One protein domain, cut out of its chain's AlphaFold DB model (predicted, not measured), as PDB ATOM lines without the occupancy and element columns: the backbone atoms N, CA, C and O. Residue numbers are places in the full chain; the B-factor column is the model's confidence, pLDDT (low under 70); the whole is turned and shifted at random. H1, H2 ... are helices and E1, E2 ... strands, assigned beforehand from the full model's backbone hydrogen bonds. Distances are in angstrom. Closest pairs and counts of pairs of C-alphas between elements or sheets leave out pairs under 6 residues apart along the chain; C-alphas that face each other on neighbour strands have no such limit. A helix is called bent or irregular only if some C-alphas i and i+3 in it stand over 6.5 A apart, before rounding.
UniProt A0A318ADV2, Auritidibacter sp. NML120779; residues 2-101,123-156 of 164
ATOM      1  N   PRO A   2     154.170 123.686  69.827       47.78
ATOM      2  CA  PRO A   2     153.762 122.408  70.392       47.78
ATOM      3  C   PRO A   2     152.557 121.912  69.588       47.78
ATOM      4  O   PRO A   2     151.431 122.361  69.774       47.78
ATOM      5  N   GLU A   3     152.796 121.016  68.637       46.19
ATOM      6  CA  GLU A   3     151.764 120.455  67.747       46.19
ATOM      7  C   GLU A   3     150.617 119.772  68.530       46.19
ATOM      8  O   GLU A   3     149.473 119.741  68.073       46.19
ATOM      9  N   GLY A   4     150.890 119.334  69.767       45.41
ATOM     10  CA  GLY A   4     149.916 118.724  70.674       45.41
ATOM     11  C   GLY A   4     148.727 119.617  71.057       45.41
ATOM     12  O   GLY A   4     147.614 119.103  71.163       45.41
ATOM     13  N   ASP A   5     148.904 120.938  71.193       60.09
ATOM     14  CA  ASP A   5     147.788 121.842  71.536       60.09
ATOM     15  C   ASP A   5     146.793 121.958  70.375       60.09
ATOM     16  O   ASP A   5     145.576 121.970  70.572       60.09
ATOM     17  N   THR A   6     147.301 121.951  69.140       66.00
ATOM     18  CA  THR A   6     146.465 122.012  67.931       66.00
ATOM     19  C   THR A   6     145.614 120.753  67.796       66.00
ATOM     20  O   THR A   6     144.415 120.841  67.527       66.00
ATOM     21  N   LEU A   7     146.206 119.581  68.047       65.81
ATOM     22  CA  LEU A   7     145.493 118.305  68.018       65.81
ATOM     23  C   LEU A   7     144.484 118.172  69.162       65.81
ATOM     24  O   LEU A   7     143.389 117.657  68.942       65.81
ATOM     25  N   PHE A   8     144.792 118.679  70.357       65.62
ATOM     26  CA  PHE A   8     143.828 118.729  71.454       65.62
ATOM     27  C   PHE A   8     142.598 119.579  71.092       65.62
ATOM     28  O   PHE A   8     141.459 119.134  71.264       65.62
ATOM     29  N   HIS A   9     142.805 120.778  70.544       72.94
ATOM     30  CA  HIS A   9     141.700 121.631  70.102       72.94
ATOM     31  C   HIS A   9     140.910 121.010  68.949       72.94
ATOM     32  O   HIS A   9     139.679 121.099  68.928       72.94
ATOM     33  N   LEU A  10     141.590 120.343  68.014       74.81
ATOM     34  CA  LEU A  10     140.943 119.605  66.935       74.81
ATOM     35  C   LEU A  10     140.089 118.453  67.478       74.81
ATOM     36  O   LEU A  10     138.921 118.351  67.114       74.81
ATOM     37  N   ALA A  11     140.623 117.645  68.396       76.25
ATOM     38  CA  ALA A  11     139.883 116.580  69.068       76.25
ATOM     39  C   ALA A  11     138.631 117.125  69.768       76.25
ATOM     40  O   ALA A  11     137.545 116.574  69.602       76.25
ATOM     41  N   GLY A  12     138.747 118.263  70.462       76.00
ATOM     42  CA  GLY A  12     137.610 118.940  71.088       76.00
ATOM     43  C   GLY A  12     136.537 119.410  70.097       76.00
ATOM     44  O   GLY A  12     135.353 119.364  70.418       76.00
ATOM     45  N   ARG A  13     136.925 119.827  68.885       82.81
ATOM     46  CA  ARG A  13     135.987 120.207  67.812       82.81
ATOM     47  C   ARG A  13     135.331 118.997  67.145       82.81
ATOM     48  O   ARG A  13     134.181 119.096  66.731       82.81
ATOM     49  N   LEU A  14     136.054 117.883  67.029       84.00
ATOM     50  CA  LEU A  14     135.584 116.669  66.359       84.00
ATOM     51  C   LEU A  14     134.732 115.771  67.261       84.00
ATOM     52  O   LEU A  14     133.796 115.149  66.767       84.00
ATOM     53  N   ASP A  15     135.011 115.710  68.567       84.88
ATOM     54  CA  ASP A  15     134.271 114.858  69.510       84.88
ATOM     55  C   ASP A  15     132.742 115.030  69.431       84.88
ATOM     56  O   ASP A  15     132.074 114.015  69.244       84.88
ATOM     57  N   PRO A  16     132.151 116.244  69.482       84.81
ATOM     58  CA  PRO A  16     130.695 116.388  69.389       84.81
ATOM     59  C   PRO A  16     130.119 116.026  68.011       84.81
ATOM     60  O   PRO A  16     128.925 115.761  67.915       84.81
ATOM     61  N   LEU A  17     130.935 116.013  66.952       88.50
ATOM     62  CA  LEU A  17     130.499 115.690  65.587       88.50
ATOM     63  C   LEU A  17     130.541 114.184  65.308       88.50
ATOM     64  O   LEU A  17     129.714 113.661  64.560       88.50
ATOM     65  N   LEU A  18     131.528 113.499  65.890       88.00
ATOM     66  CA  LEU A  18     131.822 112.097  65.614       88.00
ATOM     67  C   LEU A  18     131.281 111.153  66.690       88.00
ATOM     68  O   LEU A  18     130.953 110.008  66.386       88.00
ATOM     69  N   ARG A  19     131.162 111.593  67.947       88.75
ATOM     70  CA  ARG A  19     130.676 110.744  69.043       88.75
ATOM     71  C   ARG A  19     129.281 110.202  68.733       88.75
ATOM     72  O   ARG A  19     128.363 110.937  68.394       88.75
ATOM     73  N   GLY A  20     129.119 108.895  68.909       87.94
ATOM     74  CA  GLY A  20     127.871 108.187  68.654       87.94
ATOM     75  C   GLY A  20     127.666 107.785  67.194       87.94
ATOM     76  O   GLY A  20     126.806 106.937  66.955       87.94
ATOM     77  N   GLN A  21     128.455 108.306  66.252       90.94
ATOM     78  CA  GLN A  21     128.405 107.880  64.854       90.94
ATOM     79  C   GLN A  21     128.965 106.465  64.692       90.94
ATOM     80  O   GLN A  21     129.754 105.988  65.516       90.94
ATOM     81  N   ILE A  22     128.524 105.793  63.632       93.62
ATOM     82  CA  ILE A  22     129.036 104.486  63.228       93.62
ATOM     83  C   ILE A  22     130.165 104.707  62.230       93.62
ATOM     84  O   ILE A  22     130.028 105.503  61.303       93.62
ATOM     85  N   ILE A  23     131.274 104.005  62.430       90.25
ATOM     86  CA  ILE A  23     132.385 103.997  61.485       90.25
ATOM     87  C   ILE A  23     131.906 103.291  60.214       90.25
ATOM     88  O   ILE A  23     131.506 102.129  60.259       90.25
ATOM     89  N   THR A  24     131.896 104.016  59.101       89.94
ATOM     90  CA  THR A  24     131.485 103.502  57.784       89.94
ATOM     91  C   THR A  24     132.656 102.981  56.963       89.94
ATOM     92  O   THR A  24     132.440 102.199  56.047       89.94
ATOM     93  N   ASP A  25     133.862 103.456  57.270       85.50
ATOM     94  CA  ASP A  25     135.123 103.072  56.645       85.50
ATOM     95  C   ASP A  25     136.275 103.407  57.607       85.50
ATOM     96  O   ASP A  25     136.166 104.359  58.394       85.50
ATOM     97  N   SER A  26     137.365 102.640  57.572       82.44
ATOM     98  CA  SER A  26     138.531 102.878  58.430       82.44
ATOM     99  C   SER A  26     139.851 102.499  57.761       82.44
ATOM    100  O   SER A  26     140.051 101.344  57.404       82.44
ATOM    101  N   ASP A  27     140.787 103.452  57.695       79.50
ATOM    102  CA  ASP A  27     142.188 103.244  57.293       79.50
ATOM    103  C   ASP A  27     143.107 103.451  58.512       79.50
ATOM    104  O   ASP A  27     143.426 104.584  58.892       79.50
ATOM    105  N   VAL A  28     143.503 102.356  59.170       77.81
ATOM    106  CA  VAL A  28     144.370 102.403  60.355       77.81
ATOM    107  C   VAL A  28     145.835 102.278  59.941       77.81
ATOM    108  O   VAL A  28     146.364 101.189  59.737       77.81
ATOM    109  N   ARG A  29     146.539 103.413  59.906       71.50
ATOM    110  CA  ARG A  29     147.950 103.497  59.468       71.50
ATOM    111  C   ARG A  29     148.983 103.069  60.512       71.50
ATOM    112  O   ARG A  29     150.185 103.227  60.307       71.50
ATOM    113  N   THR A  30     148.531 102.516  61.631       66.19
ATOM    114  CA  THR A  30     149.395 102.006  62.697       66.19
ATOM    115  C   THR A  30     149.684 100.520  62.432       66.19
ATOM    116  O   THR A  30     148.749  99.726  62.516       66.19
ATOM    117  N   PRO A  31     150.940 100.093  62.167       69.88
ATOM    118  CA  PRO A  31     151.255  98.773  61.587       69.88
ATOM    119  C   PRO A  31     150.631  97.559  62.289       69.88
ATOM    120  O   PRO A  31     150.156  96.625  61.659       69.88
ATOM    121  N   ARG A  32     150.579  97.589  63.616       63.41
ATOM    122  CA  ARG A  32     149.994  96.536  64.464       63.41
ATOM    123  C   ARG A  32     148.462  96.396  64.384       63.41
ATOM    124  O   ARG A  32     147.918  95.436  64.914       63.41
ATOM    125  N   TYR A  33     147.778  97.379  63.803       70.12
ATOM    126  CA  TYR A  33     146.327  97.424  63.592       70.12
ATOM    127  C   TYR A  33     145.968  97.569  62.127       70.12
ATOM    128  O   TYR A  33     144.825  97.882  61.817       70.12
ATOM    129  N   ALA A  34     146.916  97.322  61.226       74.69
ATOM    130  CA  ALA A  34     146.650  97.374  59.797       74.69
ATOM    131  C   ALA A  34     145.496  96.436  59.382       74.69
ATOM    132  O   ALA A  34     144.901  96.627  58.330       74.69
ATOM    133  N   THR A  35     145.169  95.438  60.213       78.38
ATOM    134  CA  THR A  35     144.057  94.495  60.026       78.38
ATOM    135  C   THR A  35     142.876  94.723  60.975       78.38
ATOM    136  O   THR A  35     141.964  93.898  61.011       78.38
ATOM    137  N   ALA A  36     142.890  95.777  61.795       80.75
ATOM    138  CA  ALA A  36     141.776  96.076  62.682       80.75
ATOM    139  C   ALA A  36     140.589  96.577  61.853       80.75
ATOM    140  O   ALA A  36     140.665  97.640  61.244       80.75
ATOM    141  N   GLU A  37     139.493  95.823  61.866       83.12
ATOM    142  CA  GLU A  37     138.241  96.249  61.252       83.12
ATOM    143  C   GLU A  37     137.441  97.068  62.263       83.12
ATOM    144  O   GLU A  37     137.011  96.552  63.300       83.12
ATOM    145  N   LEU A  38     137.278  98.359  61.984       85.69
ATOM    146  CA  LEU A  38     136.510  99.262  62.835       85.69
ATOM    147  C   LEU A  38     135.137  99.579  62.239       85.69
ATOM    148  O   LEU A  38     134.297 100.128  62.956       85.69
ATOM    149  N   THR A  39     134.868  99.212  60.985       90.50
ATOM    150  CA  THR A  39     133.568  99.423  60.340       90.50
ATOM    151  C   THR A  39     132.446  98.778  61.155       90.50
ATOM    152  O   THR A  39     132.559  97.660  61.654       90.50
ATOM    153  N   GLY A  40     131.354  99.514  61.352       88.19
ATOM    154  CA  GLY A  40     130.237  99.108  62.208       88.19
ATOM    155  C   GLY A  40     130.437  99.407  63.700       88.19
ATOM    156  O   GLY A  40     129.463  99.392  64.457       88.19
ATOM    157  N   SER A  41     131.653  99.751  64.139       88.94
ATOM    158  CA  SER A  41     131.899 100.179  65.520       88.94
ATOM    159  C   SER A  41     131.378 101.593  65.763       88.94
ATOM    160  O   SER A  41     131.384 102.454  64.882       88.94
ATOM    161  N   ARG A  42     130.941 101.854  66.998       90.50
ATOM    162  CA  ARG A  42     130.493 103.182  67.420       90.50
ATOM    163  C   ARG A  42     131.667 104.003  67.936       90.50
ATOM    164  O   ARG A  42     132.394 103.558  68.821       90.50
ATOM    165  N   ILE A  43     131.789 105.238  67.464       87.12
ATOM    166  CA  ILE A  43     132.766 106.191  67.992       87.12
ATOM    167  C   ILE A  43     132.339 106.602  69.405       87.12
ATOM    168  O   ILE A  43     131.289 107.215  69.604       87.12
ATOM    169  N   THR A  44     133.158 106.279  70.403       84.12
ATOM    170  CA  THR A  44     132.884 106.599  71.815       84.12
ATOM    171  C   THR A  44     133.461 107.952  72.244       84.12
ATOM    172  O   THR A  44     132.985 108.544  73.215       84.12
ATOM    173  N   GLY A  45     134.426 108.490  71.493       83.12
ATOM    174  CA  GLY A  45     134.926 109.856  71.637       83.12
ATOM    175  C   GLY A  45     136.260 110.099  70.928       83.12
ATOM    176  O   GLY A  45     136.938 109.160  70.520       83.12
ATOM    177  N   VAL A  46     136.648 111.369  70.827       84.12
ATOM    178  CA  VAL A  46     137.925 111.841  70.275       84.12
ATOM    179  C   VAL A  46     138.619 112.660  71.353       84.12
ATOM    180  O   VAL A  46     138.213 113.776  71.669       84.12
ATOM    181  N   ARG A  47     139.622 112.074  72.011       83.31
ATOM    182  CA  ARG A  47     140.182 112.640  73.245       83.31
ATOM    183  C   ARG A  47     141.698 112.546  73.271       83.31
ATOM    184  O   ARG A  47     142.277 111.567  72.796       83.31
ATOM    185  N   SER A  48     142.335 113.541  73.886       85.50
ATOM    186  CA  SER A  48     143.740 113.423  74.265       85.50
ATOM    187  C   SER A  48     143.921 112.335  75.318       85.50
ATOM    188  O   SER A  48     143.000 112.038  76.091       85.50
ATOM    189  N   VAL A  49     145.118 111.761  75.393       87.00
ATOM    190  CA  VAL A  49     145.443 110.732  76.386       87.00
ATOM    191  C   VAL A  49     145.212 111.230  77.817       87.00
ATOM    192  O   VAL A  49     144.679 110.496  78.649       87.00
ATOM    193  N   GLY A  50     145.493 112.508  78.098       86.31
ATOM    194  CA  GLY A  50     145.249 113.117  79.408       86.31
ATOM    195  C   GLY A  50     143.771 113.226  79.796       86.31
ATOM    196  O   GLY A  50     143.462 113.294  80.988       86.31
ATOM    197  N   ILE A  51     142.854 113.226  78.826       88.81
ATOM    198  CA  ILE A  51     141.405 113.181  79.078       88.81
ATOM    199  C   ILE A  51     140.916 111.738  79.117       88.81
ATOM    200  O   ILE A  51     140.125 111.403  79.996       88.81
ATOM    201  N   ALA A  52     141.395 110.881  78.212       87.12
ATOM    202  CA  ALA A  52     141.013 109.470  78.167       87.12
ATOM    203  C   ALA A  52     141.291 108.764  79.504       87.12
ATOM    204  O   ALA A  52     140.432 108.043  80.000       87.12
ATOM    205  N   LEU A  53     142.428 109.064  80.146       88.19
ATOM    206  CA  LEU A  53     142.770 108.543  81.476       88.19
ATOM    207  C   LEU A  53     141.839 109.016  82.605       88.19
ATOM    208  O   LEU A  53     141.848 108.418  83.672       88.19
ATOM    209  N   LEU A  54     141.064 110.088  82.418       88.81
ATOM    210  CA  LEU A  54     140.080 110.544  83.408       88.81
ATOM    211  C   LEU A  54     138.673 110.010  83.156       88.81
ATOM    212  O   LEU A  54     137.808 110.192  84.020       88.81
ATOM    213  N   ASP A  55     138.416 109.397  82.002       86.44
ATOM    214  CA  ASP A  55     137.092 108.881  81.703       86.44
ATOM    215  C   ASP A  55     136.819 107.624  82.534       86.44
ATOM    216  O   ASP A  55     137.284 106.529  82.224       86.44
ATOM    217  N   GLN A  56     136.013 107.794  83.583       82.56
ATOM    218  CA  GLN A  56     135.646 106.714  84.497       82.56
ATOM    219  C   GLN A  56     134.767 105.636  83.842       82.56
ATOM    220  O   GLN A  56     134.606 104.572  84.429       82.56
ATOM    221  N   SER A  57     134.214 105.881  82.647       76.88
ATOM    222  CA  SER A  57     133.536 104.847  81.852       76.88
ATOM    223  C   SER A  57     134.510 103.937  81.092       76.88
ATOM    224  O   SER A  57     134.129 102.838  80.702       76.88
ATOM    225  N   ILE A  58     135.761 104.373  80.905       75.31
ATOM    226  CA  ILE A  58     136.826 103.617  80.232       75.31
ATOM    227  C   ILE A  58     137.764 102.993  81.267       75.31
ATOM    228  O   ILE A  58     138.097 101.814  81.181       75.31
ATOM    229  N   LEU A  59     138.199 103.785  82.251       75.19
ATOM    230  CA  LEU A  59     139.168 103.370  83.257       75.19
ATOM    231  C   LEU A  59     138.864 104.035  84.603       75.19
ATOM    232  O   LEU A  59     139.182 105.201  84.842       75.19
ATOM    233  N   ALA A  60     138.243 103.274  85.503       78.56
ATOM    234  CA  ALA A  60     137.924 103.746  86.843       78.56
ATOM    235  C   ALA A  60     139.179 103.854  87.731       78.56
ATOM    236  O   ALA A  60     140.096 103.036  87.651       78.56
ATOM    237  N   GLY A  61     139.198 104.848  88.621       79.88
ATOM    238  CA  GLY A  61     140.201 104.989  89.687       79.88
ATOM    239  C   GLY A  61     141.327 105.981  89.393       79.88
ATOM    240  O   GLY A  61     141.907 106.540  90.327       79.88
ATOM    241  N   ILE A  62     141.592 106.299  88.123       86.38
ATOM    242  CA  ILE A  62     142.581 107.327  87.782       86.38
ATOM    243  C   ILE A  62     141.981 108.723  87.976       86.38
ATOM    244  O   ILE A  62     141.066 109.153  87.277       86.38
ATOM    245  N   GLY A  63     142.536 109.449  88.950       87.12
ATOM    246  CA  GLY A  63     142.220 110.849  89.233       87.12
ATOM    247  C   GLY A  63     143.236 111.844  88.656       87.12
ATOM    248  O   GLY A  63     144.231 111.480  88.035       87.12
ATOM    249  N   ASN A  64     143.015 113.137  88.925       88.75
ATOM    250  CA  ASN A  64     143.822 114.233  88.368       88.75
ATOM    251  C   ASN A  64     145.315 114.176  88.739       88.75
ATOM    252  O   ASN A  64     146.165 114.603  87.967       88.75
ATOM    253  N   ILE A  65     145.637 113.665  89.927       88.88
ATOM    254  CA  ILE A  65     147.029 113.496  90.354       88.88
ATOM    255  C   ILE A  65     147.670 112.389  89.521       88.88
ATOM    256  O   ILE A  65     148.643 112.636  88.816       88.88
ATOM    257  N   TYR A  66     147.060 111.201  89.521       90.06
ATOM    258  CA  TYR A  66     147.571 110.051  88.783       90.06
ATOM    259  C   TYR A  66     147.698 110.319  87.284       90.06
ATOM    260  O   TYR A  66     148.723 109.945  86.730       90.06
ATOM    261  N   ARG A  67     146.764 111.033  86.627       93.50
ATOM    262  CA  ARG A  67     146.945 111.371  85.199       93.50
ATOM    263  C   ARG A  67     148.248 112.139  84.954       93.50
ATOM    264  O   ARG A  67     148.945 111.841  83.996       93.50
ATOM    265  N   CYS A  68     148.582 113.112  85.808       93.62
ATOM    266  CA  CYS A  68     149.767 113.949  85.613       93.62
ATOM    267  C   CYS A  68     151.040 113.137  85.881       93.62
ATOM    268  O   CYS A  68     151.971 113.143  85.080       93.62
ATOM    269  N   GLU A  69     151.055 112.399  86.992       94.19
ATOM    270  CA  GLU A  69     152.221 111.635  87.435       94.19
ATOM    271  C   GLU A  69     152.513 110.440  86.514       94.19
ATOM    272  O   GLU A  69     153.659 110.234  86.118       94.19
ATOM    273  N   VAL A  70     151.486 109.691  86.103       94.25
ATOM    274  CA  VAL A  70     151.630 108.546  85.188       94.25
ATOM    275  C   VAL A  70     152.140 109.006  83.827       94.25
ATOM    276  O   VAL A  70     153.101 108.435  83.319       94.25
ATOM    277  N   LEU A  71     151.548 110.059  83.248       94.88
ATOM    278  CA  LEU A  71     151.987 110.584  81.953       94.88
ATOM    279  C   LEU A  71     153.411 111.144  82.015       94.88
ATOM    280  O   LEU A  71     154.168 110.996  81.057       94.88
ATOM    281  N   PHE A  72     153.814 111.723  83.148       95.31
ATOM    282  CA  PHE A  72     155.197 112.137  83.359       95.31
ATOM    283  C   PHE A  72     156.165 110.948  83.385       95.31
ATOM    284  O   PHE A  72     157.213 110.988  82.730       95.31
ATOM    285  N   VAL A  73     155.838 109.887  84.125       93.56
ATOM    286  CA  VAL A  73     156.681 108.684  84.198       93.56
ATOM    287  C   VAL A  73     156.761 107.999  82.831       93.56
ATOM    288  O   VAL A  73     157.861 107.643  82.407       93.56
ATOM    289  N   ALA A  74     155.639 107.920  82.116       93.00
ATOM    290  CA  ALA A  74     155.544 107.385  80.760       93.00
ATOM    291  C   ALA A  74     156.115 108.313  79.673       93.00
ATOM    292  O   ALA A  74     156.189 107.911  78.517       93.00
ATOM    293  N   ARG A  75     156.526 109.542  80.026       93.69
ATOM    294  CA  ARG A  75     157.059 110.562  79.101       93.69
ATOM    295  C   ARG A  75     156.119 110.908  77.946       93.69
ATOM    296  O   ARG A  75     156.564 111.283  76.864       93.69
ATOM    297  N   LEU A  76     154.818 110.825  78.197       92.38
ATOM    298  CA  LEU A  76     153.796 111.055  77.192       92.38
ATOM    299  C   LEU A  76     153.188 112.447  77.357       92.38
ATOM    300  O   LEU A  76     152.853 112.857  78.478       92.38
ATOM    301  N   ALA A  77     153.061 113.183  76.252       91.25
ATOM    302  CA  ALA A  77     152.456 114.503  76.273       91.25
ATOM    303  C   ALA A  77     150.944 114.382  76.549       91.25
ATOM    304  O   ALA A  77     150.231 113.645  75.862       91.25
ATOM    305  N   PRO A  78     150.408 115.103  77.550       91.25
ATOM    306  CA  PRO A  78     149.006 114.969  77.953       91.25
ATOM    307  C   PRO A  78     147.998 115.449  76.900       91.25
ATOM    308  O   PRO A  78     146.826 115.061  76.948       91.25
ATOM    309  N   HIS A  79     148.449 116.281  75.962       88.94
ATOM    310  CA  HIS A  79     147.638 116.862  74.892       88.94
ATOM    311  C   HIS A  79     147.555 115.959  73.652       88.94
ATOM    312  O   HIS A  79     146.633 116.117  72.856       88.94
ATOM    313  N   THR A  80     148.445 114.970  73.516       85.31
ATOM    314  CA  THR A  80     148.477 114.075  72.352       85.31
ATOM    315  C   THR A  80     147.193 113.241  72.260       85.31
ATOM    316  O   THR A  80     146.764 112.679  73.279       85.31
ATOM    317  N   PRO A  81     146.551 113.137  71.078       83.25
ATOM    318  CA  PRO A  81     145.395 112.269  70.869       83.25
ATOM    319  C   PRO A  81     145.699 110.825  71.252       83.25
ATOM    320  O   PRO A  81     146.728 110.275  70.867       83.25
ATOM    321  N   ALA A  82     144.790 110.186  71.990       81.88
ATOM    322  CA  ALA A  82     144.970 108.784  72.361       81.88
ATOM    323  C   ALA A  82     144.985 107.866  71.123       81.88
ATOM    324  O   ALA A  82     145.742 106.905  71.091       81.88
ATOM    325  N   GLY A  83     144.197 108.197  70.092       76.81
ATOM    326  CA  GLY A  83     144.143 107.440  68.836       76.81
ATOM    327  C   GLY A  83     145.451 107.451  68.037       76.81
ATOM    328  O   GLY A  83     145.725 106.499  67.315       76.81
ATOM    329  N   ASP A  84     146.294 108.467  68.232       75.19
ATOM    330  CA  ASP A  84     147.576 108.600  67.527       75.19
ATOM    331  C   ASP A  84     148.706 107.846  68.238       75.19
ATOM    332  O   ASP A  84     149.870 107.947  67.843       75.19
ATOM    333  N   ARG A  85     148.418 107.181  69.363       82.00
ATOM    334  CA  ARG A  85     149.414 106.478  70.175       82.00
ATOM    335  C   ARG A  85     149.316 104.988  69.976       82.00
ATOM    336  O   ARG A  85     148.235 104.427  69.911       82.00
ATOM    337  N   ASP A  86     150.487 104.369  69.981       81.19
ATOM    338  CA  ASP A  86     150.701 102.933  70.004       81.19
ATOM    339  C   ASP A  86     150.001 102.306  71.231       81.19
ATOM    340  O   ASP A  86     150.423 102.549  72.358       81.19
ATOM    341  N   PRO A  87     148.923 101.512  71.129       77.81
ATOM    342  CA  PRO A  87     148.241 101.069  72.348       77.81
ATOM    343  C   PRO A  87     148.935  99.990  73.186       77.81
ATOM    344  O   PRO A  87     148.379  99.563  74.186       77.81
ATOM    345  N   VAL A  88     150.140  99.542  72.819       78.88
ATOM    346  CA  VAL A  88     151.022  98.755  73.698       78.88
ATOM    347  C   VAL A  88     151.625  99.745  74.676       78.88
ATOM    348  O   VAL A  88     151.574  99.501  75.874       78.88
ATOM    349  N   LEU A  89     152.063 100.913  74.191       86.25
ATOM    350  CA  LEU A  89     152.367 102.050  75.051       86.25
ATOM    351  C   LEU A  89     151.149 102.457  75.897       86.25
ATOM    352  O   LEU A  89     151.307 102.632  77.100       86.25
ATOM    353  N   LEU A  90     149.937 102.566  75.331       87.06
ATOM    354  CA  LEU A  90     148.752 102.894  76.149       87.06
ATOM    355  C   LEU A  90     148.430 101.805  77.183       87.06
ATOM    356  O   LEU A  90     148.115 102.139  78.322       87.06
ATOM    357  N   GLY A  91     148.554 100.524  76.830       85.06
ATOM    358  CA  GLY A  91     148.426  99.411  77.773       85.06
ATOM    359  C   GLY A  91     149.450  99.510  78.904       85.06
ATOM    360  O   GLY A  91     149.078  99.508  80.073       85.06
ATOM    361  N   ALA A  92     150.719  99.752  78.568       86.56
ATOM    362  CA  ALA A  92     151.789  99.953  79.541       86.56
ATOM    363  C   ALA A  92     151.554 101.180  80.442       86.56
ATOM    364  O   ALA A  92     151.891 101.152  81.623       86.56
ATOM    365  N   VAL A  93     150.947 102.253  79.920       91.19
ATOM    366  CA  VAL A  93     150.523 103.422  80.710       91.19
ATOM    367  C   VAL A  93     149.448 103.034  81.729       91.19
ATOM    368  O   VAL A  93     149.510 103.474  82.880       91.19
ATOM    369  N   VAL A  94     148.479 102.203  81.339       90.12
ATOM    370  CA  VAL A  94     147.435 101.698  82.245       90.12
ATOM    371  C   VAL A  94     148.026 100.769  83.307       90.12
ATOM    372  O   VAL A  94     147.723 100.930  84.493       90.12
ATOM    373  N   ASP A  95     148.921  99.861  82.922       87.88
ATOM    374  CA  ASP A  95     149.612  98.959  83.848       87.88
ATOM    375  C   ASP A  95     150.478  99.732  84.848       87.88
ATOM    376  O   ASP A  95     150.440  99.468  86.053       87.88
ATOM    377  N   LEU A  96     151.191 100.757  84.376       88.31
ATOM    378  CA  LEU A  96     151.947 101.676  85.220       88.31
ATOM    379  C   LEU A  96     151.035 102.411  86.209       88.31
ATOM    380  O   LEU A  96     151.360 102.507  87.394       88.31
ATOM    381  N   ALA A  97     149.886 102.914  85.753       88.56
ATOM    382  CA  ALA A  97     148.921 103.572  86.628       88.56
ATOM    383  C   ALA A  97     148.428 102.627  87.730       88.56
ATOM    384  O   ALA A  97     148.407 103.006  88.903       88.56
ATOM    385  N   ARG A  98     148.085 101.385  87.370       85.12
ATOM    386  CA  ARG A  98     147.689 100.337  88.318       85.12
ATOM    387  C   ARG A  98     148.800 100.041  89.324       85.12
ATOM    388  O   ARG A  98     148.520  99.996  90.520       85.12
ATOM    389  N   ALA A  99     150.039  99.878  88.865       82.69
ATOM    390  CA  ALA A  99     151.185  99.606  89.729       82.69
ATOM    391  C   ALA A  99     151.427 100.742  90.736       82.69
ATOM    392  O   ALA A  99     151.583 100.480  91.929       82.69
ATOM    393  N   LEU A 100     151.386 102.003  90.289       83.25
ATOM    394  CA  LEU A 100     151.541 103.170  91.164       83.25
ATOM    395  C   LEU A 100     150.394 103.293  92.177       83.25
ATOM    396  O   LEU A 100     150.642 103.592  93.345       83.25
ATOM    397  N   MET A 101     149.152 103.041  91.758       82.81
ATOM    398  CA  MET A 101     147.994 103.049  92.658       82.81
ATOM    399  C   MET A 101     148.085 101.945  93.716       82.81
ATOM    400  O   MET A 101     147.835 102.214  94.889       82.81
ATOM    401  N   ARG A 123     151.826 121.057 101.163       47.16
ATOM    402  CA  ARG A 123     152.812 119.996 101.476       47.16
ATOM    403  C   ARG A 123     153.615 119.488 100.265       47.16
ATOM    404  O   ARG A 123     154.349 118.516 100.381       47.16
ATOM    405  N   GLY A 124     153.486 120.127  99.100       45.12
ATOM    406  CA  GLY A 124     153.936 119.601  97.797       45.12
ATOM    407  C   GLY A 124     155.447 119.578  97.515       45.12
ATOM    408  O   GLY A 124     155.847 119.170  96.423       45.12
ATOM    409  N   ARG A 125     156.315 119.985  98.447       49.41
ATOM    410  CA  ARG A 125     157.768 119.927  98.223       49.41
ATOM    411  C   ARG A 125     158.279 118.499  98.445       49.41
ATOM    412  O   ARG A 125     158.576 118.119  99.567       49.41
ATOM    413  N   GLY A 126     158.360 117.717  97.365       59.03
ATOM    414  CA  GLY A 126     159.103 116.447  97.312       59.03
ATOM    415  C   GLY A 126     158.282 115.172  97.093       59.03
ATOM    416  O   GLY A 126     158.873 114.135  96.819       59.03
ATOM    417  N   ARG A 127     156.943 115.226  97.161       76.44
ATOM    418  CA  ARG A 127     156.088 114.026  97.022       76.44
ATOM    419  C   ARG A 127     155.654 113.712  95.585       76.44
ATOM    420  O   ARG A 127     155.360 112.564  95.281       76.44
ATOM    421  N   PHE A 128     155.596 114.721  94.718       86.00
ATOM    422  CA  PHE A 128     155.127 114.585  93.337       86.00
ATOM    423  C   PHE A 128     156.231 114.944  92.346       86.00
ATOM    424  O   PHE A 128     157.061 115.825  92.610       86.00
ATOM    425  N   TRP A 129     156.237 114.297  91.187       92.62
ATOM    426  CA  TRP A 129     157.132 114.649  90.097       92.62
ATOM    427  C   TRP A 129     156.714 115.960  89.436       92.62
ATOM    428  O   TRP A 129     157.575 116.822  89.243       92.62
ATOM    429  N   VAL A 130     155.421 116.142  89.143       94.69
ATOM    430  CA  VAL A 130     154.920 117.316  88.401       94.69
ATOM    431  C   VAL A 130     153.687 117.969  89.027       94.69
ATOM    432  O   VAL A 130     153.525 119.185  88.925       94.69
ATOM    433  N   TYR A 131     152.827 117.213  89.704       92.94
ATOM    434  CA  TYR A 131     151.554 117.706  90.218       92.94
ATOM    435  C   TYR A 131     151.733 118.836  91.236       92.94
ATOM    436  O   TYR A 131     152.437 118.678  92.234       92.94
ATOM    437  N   ALA A 132     151.050 119.963  91.005       90.19
ATOM    438  CA  ALA A 132     151.145 121.168  91.832       90.19
ATOM    439  C   ALA A 132     152.586 121.699  91.989       90.19
ATOM    440  O   ALA A 132     152.919 122.312  93.005       90.19
ATOM    441  N   ARG A 133     153.446 121.469  90.984       91.44
ATOM    442  CA  ARG A 133     154.848 121.914  90.962       91.44
ATOM    443  C   ARG A 133     155.158 122.937  89.867       91.44
ATOM    444  O   ARG A 133     156.313 123.051  89.472       91.44
ATOM    445  N   THR A 134     154.166 123.685  89.387       93.75
ATOM    446  CA  THR A 134     154.369 124.773  88.412       93.75
ATOM    447  C   THR A 134     155.529 125.677  88.819       93.75
ATOM    448  O   THR A 134     155.632 126.068  89.982       93.75
ATOM    449  N   GLY A 135     156.411 126.001  87.875       92.75
ATOM    450  CA  GLY A 135     157.576 126.852  88.132       92.75
ATOM    451  C   GLY A 135     158.766 126.132  88.779       92.75
ATOM    452  O   GLY A 135     159.877 126.652  88.744       92.75
ATOM    453  N   ALA A 136     158.585 124.930  89.339       92.69
ATOM    454  CA  ALA A 136     159.690 124.148  89.887       92.69
ATOM    455  C   ALA A 136     160.506 123.468  88.767       92.69
ATOM    456  O   ALA A 136     159.950 123.145  87.712       92.69
ATOM    457  N   PRO A 137     161.800 123.175  88.997       95.56
ATOM    458  CA  PRO A 137     162.590 122.391  88.058       95.56
ATOM    459  C   PRO A 137     162.096 120.943  88.016       95.56
ATOM    460  O   PRO A 137     161.830 120.312  89.049       95.56
ATOM    461  N   CYS A 138     161.998 120.404  86.807       95.38
ATOM    462  CA  CYS A 138     161.675 119.011  86.558       95.38
ATOM    463  C   CYS A 138     162.718 118.106  87.230       95.38
ATOM    464  O   CYS A 138     163.911 118.260  86.960       95.38
ATOM    465  N   PRO A 139     162.303 117.102  88.025       92.56
ATOM    466  CA  PRO A 139     163.238 116.210  88.716       92.56
ATOM    467  C   PRO A 139     164.041 115.303  87.769       92.56
ATOM    468  O   PRO A 139     164.955 114.622  88.218       92.56
ATOM    469  N   ARG A 140     163.695 115.259  86.475       94.81
ATOM    470  CA  ARG A 140     164.383 114.447  85.462       94.81
ATOM    471  C   ARG A 140     165.355 115.251  84.598       94.81
ATOM    472  O   ARG A 140     166.410 114.733  84.262       94.81
ATOM    473  N   CYS A 141     164.983 116.464  84.184       96.56
ATOM    474  CA  CYS A 141     165.752 117.241  83.199       96.56
ATOM    475  C   CYS A 141     166.003 118.705  83.587       96.56
ATOM    476  O   CYS A 141     166.608 119.435  82.813       96.56
ATOM    477  N   GLY A 142     165.502 119.171  84.733       95.88
ATOM    478  CA  GLY A 142     165.665 120.556  85.182       95.88
ATOM    479  C   GLY A 142     164.763 121.593  84.500       95.88
ATOM    480  O   GLY A 142     164.593 122.673  85.056       95.88
ATOM    481  N   ALA A 143     164.126 121.280  83.363       96.56
ATOM    482  CA  ALA A 143     163.188 122.191  82.700       96.56
ATOM    483  C   ALA A 143     162.022 122.594  83.619       96.56
ATOM    484  O   ALA A 143     161.587 121.810  84.463       96.56
ATOM    485  N   VAL A 144     161.495 123.804  83.440       96.12
ATOM    486  CA  VAL A 144     160.413 124.330  84.281       96.12
ATOM    487  C   VAL A 144     159.120 123.548  84.044       96.12
ATOM    488  O   VAL A 144     158.659 123.431  82.906       96.12
ATOM    489  N   ILE A 145     158.529 123.030  85.123       95.81
ATOM    490  CA  ILE A 145     157.210 122.393  85.086       95.81
ATOM    491  C   ILE A 145     156.147 123.431  84.724       95.81
ATOM    492  O   ILE A 145     156.050 124.487  85.355       95.81
ATOM    493  N   GLN A 146     155.343 123.093  83.720       95.19
ATOM    494  CA  GLN A 146     154.270 123.922  83.186       95.19
ATOM    495  C   GLN A 146     152.924 123.553  83.807       95.19
ATOM    496  O   GLN A 146     152.739 122.452  84.340       95.19
ATOM    497  N   HIS A 147     151.982 124.486  83.713       93.19
ATOM    498  CA  HIS A 147     150.592 124.307  84.114       93.19
ATOM    499  C   HIS A 147     149.656 124.846  83.044       93.19
ATOM    500  O   HIS A 147     149.945 125.863  82.423       93.19
ATOM    501  N   ASP A 148     148.551 124.135  82.854       91.25
ATOM    502  CA  ASP A 148     147.441 124.545  82.000       91.25
ATOM    503  C   ASP A 148     146.131 123.891  82.494       91.25
ATOM    504  O   ASP A 148     146.108 123.190  83.517       91.25
ATOM    505  N   ARG A 149     145.016 124.088  81.786       89.12
ATOM    506  CA  ARG A 149     143.734 123.419  82.026       89.12
ATOM    507  C   ARG A 149     143.363 122.505  80.866       89.12
ATOM    508  O   ARG A 149     143.015 122.951  79.781       89.12
ATOM    509  N   LEU A 150     143.269 121.210  81.158       85.75
ATOM    510  CA  LEU A 150     142.809 120.193  80.214       85.75
ATOM    511  C   LEU A 150     141.447 119.645  80.648       85.75
ATOM    512  O   LEU A 150     141.330 119.048  81.726       85.75
ATOM    513  N   ALA A 151     140.426 119.863  79.808       80.56
ATOM    514  CA  ALA A 151     139.015 119.560  80.090       80.56
ATOM    515  C   ALA A 151     138.525 120.160  81.424       80.56
ATOM    516  O   ALA A 151     137.940 119.483  82.269       80.56
ATOM    517  N   GLY A 152     138.833 121.441  81.652       82.00
ATOM    518  CA  GLY A 152     138.403 122.174  82.845       82.00
ATOM    519  C   GLY A 152     139.118 121.783  84.144       82.00
ATOM    520  O   GLY A 152     138.794 122.337  85.194       82.00
ATOM    521  N   ARG A 153     140.113 120.890  84.105       85.69
ATOM    522  CA  ARG A 153     140.894 120.458  85.276       85.69
ATOM    523  C   ARG A 153     142.363 120.835  85.132       85.69
ATOM    524  O   ARG A 153     142.906 120.729  84.034       85.69
ATOM    525  N   ASP A 154     143.002 121.195  86.244       91.38
ATOM    526  CA  ASP A 154     144.429 121.536  86.282       91.38
ATOM    527  C   ASP A 154     145.299 120.395  85.763       91.38
ATOM    528  O   ASP A 154     145.147 119.242  86.182       91.38
ATOM    529  N   LEU A 155     146.228 120.731  84.885       93.50
ATOM    530  CA  LEU A 155     147.207 119.835  84.299       93.50
ATOM    531  C   LEU A 155     148.605 120.353  84.620       93.50
ATOM    532  O   LEU A 155     148.872 121.538  84.455       93.50
ATOM    533  N   TYR A 156     149.492 119.459  85.054       94.81
ATOM    534  CA  TYR A 156     150.891 119.773  85.332       94.81
ATOM    535  C   TYR A 156     151.775 118.800  84.564       94.81
ATOM    536  O   TYR A 156     151.532 117.593  84.609       94.81
TER     537      TYR A 156
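What this domain is: This is residues 2 to 101 and 123 to 156 of the 164 residues of a protein of Auritidibacter sp. NML120779 (UniProt A0A318ADV2). What shape do these coordinates make? Helix H3 sits between helix H4, which crosses it steeply on one side, and the small E1-E2 strand hairpin on the other; short H2 lies near the middle and H1 keeps apart from them. Long loops, residues 19 to 48 and 123 to 145, make the two ends of an elongated outline of 51 by 29 by 26 A. What is it built of? The 134 printed residues run H1, H2, H3, H4, E1, E2, mostly helix, with under half in named elements; the sheet E1 - E2 is antiparallel, and the whole is compact, with a radius of gyration of the C-alphas of 16.1 A.

How they stand to each other: Where does H1 stand? H1, residues 3 to 18, touches no helix. It has a kink of 27 degrees near residue 12 and is only just irregular, C-alphas 13 and 16 being 6.7 A apart. What touches H3? H3, residues 64 to 73, only just touches H2, residues 49 to 52, with 3 pairs of C-alphas within 8 A, the closest those of Gly 50 and Arg 67, 6.3 A apart. It touches residues 93 to 97 alone of H4, residues 87 to 101, at a steep tilt of 61 degrees, opposite ways; the closest C-alphas, of Val 70 and Ala 97, are 5.8 A apart. How do the strands pair? E1, residues 146 to 150, and E2, residues 153 to 156, form an antiparallel hairpin, with N 155 and O 148 at 2.8 A; the closest C-alphas of H3 and E2, of Cys 68 and Tyr 156, are 5.9 A apart. Are the helix backbones in range? Every O i to N i+4 pair is within hydrogen-bond range in H4, 10 of 12 in H1 and 5 of 6 in H3; H2 is too short for such a pair.

Where its parts are: Where does the first element begin? C-alpha 3 of H1 is at (151.764, 120.455, 67.747), and H1 measures 21.7 A. How long are the others? H3 measures 14.6 A, H4 20.4 A and E1 12.4 A; E2 ends at C-alpha 156, (150.891, 119.773, 85.332).

The domain as a whole: Is the printed part cut? Residues 102 to 122 are not printed, and C-alphas 101 and 123 are 19.7 A apart. Which links are long? Those from H1 to H2, H2 to H3 and H3 to H4 are long. Where is confidence low? The model's pLDDT is under 70 at residues 2 to 8, 30 to 32 and 123 to 126.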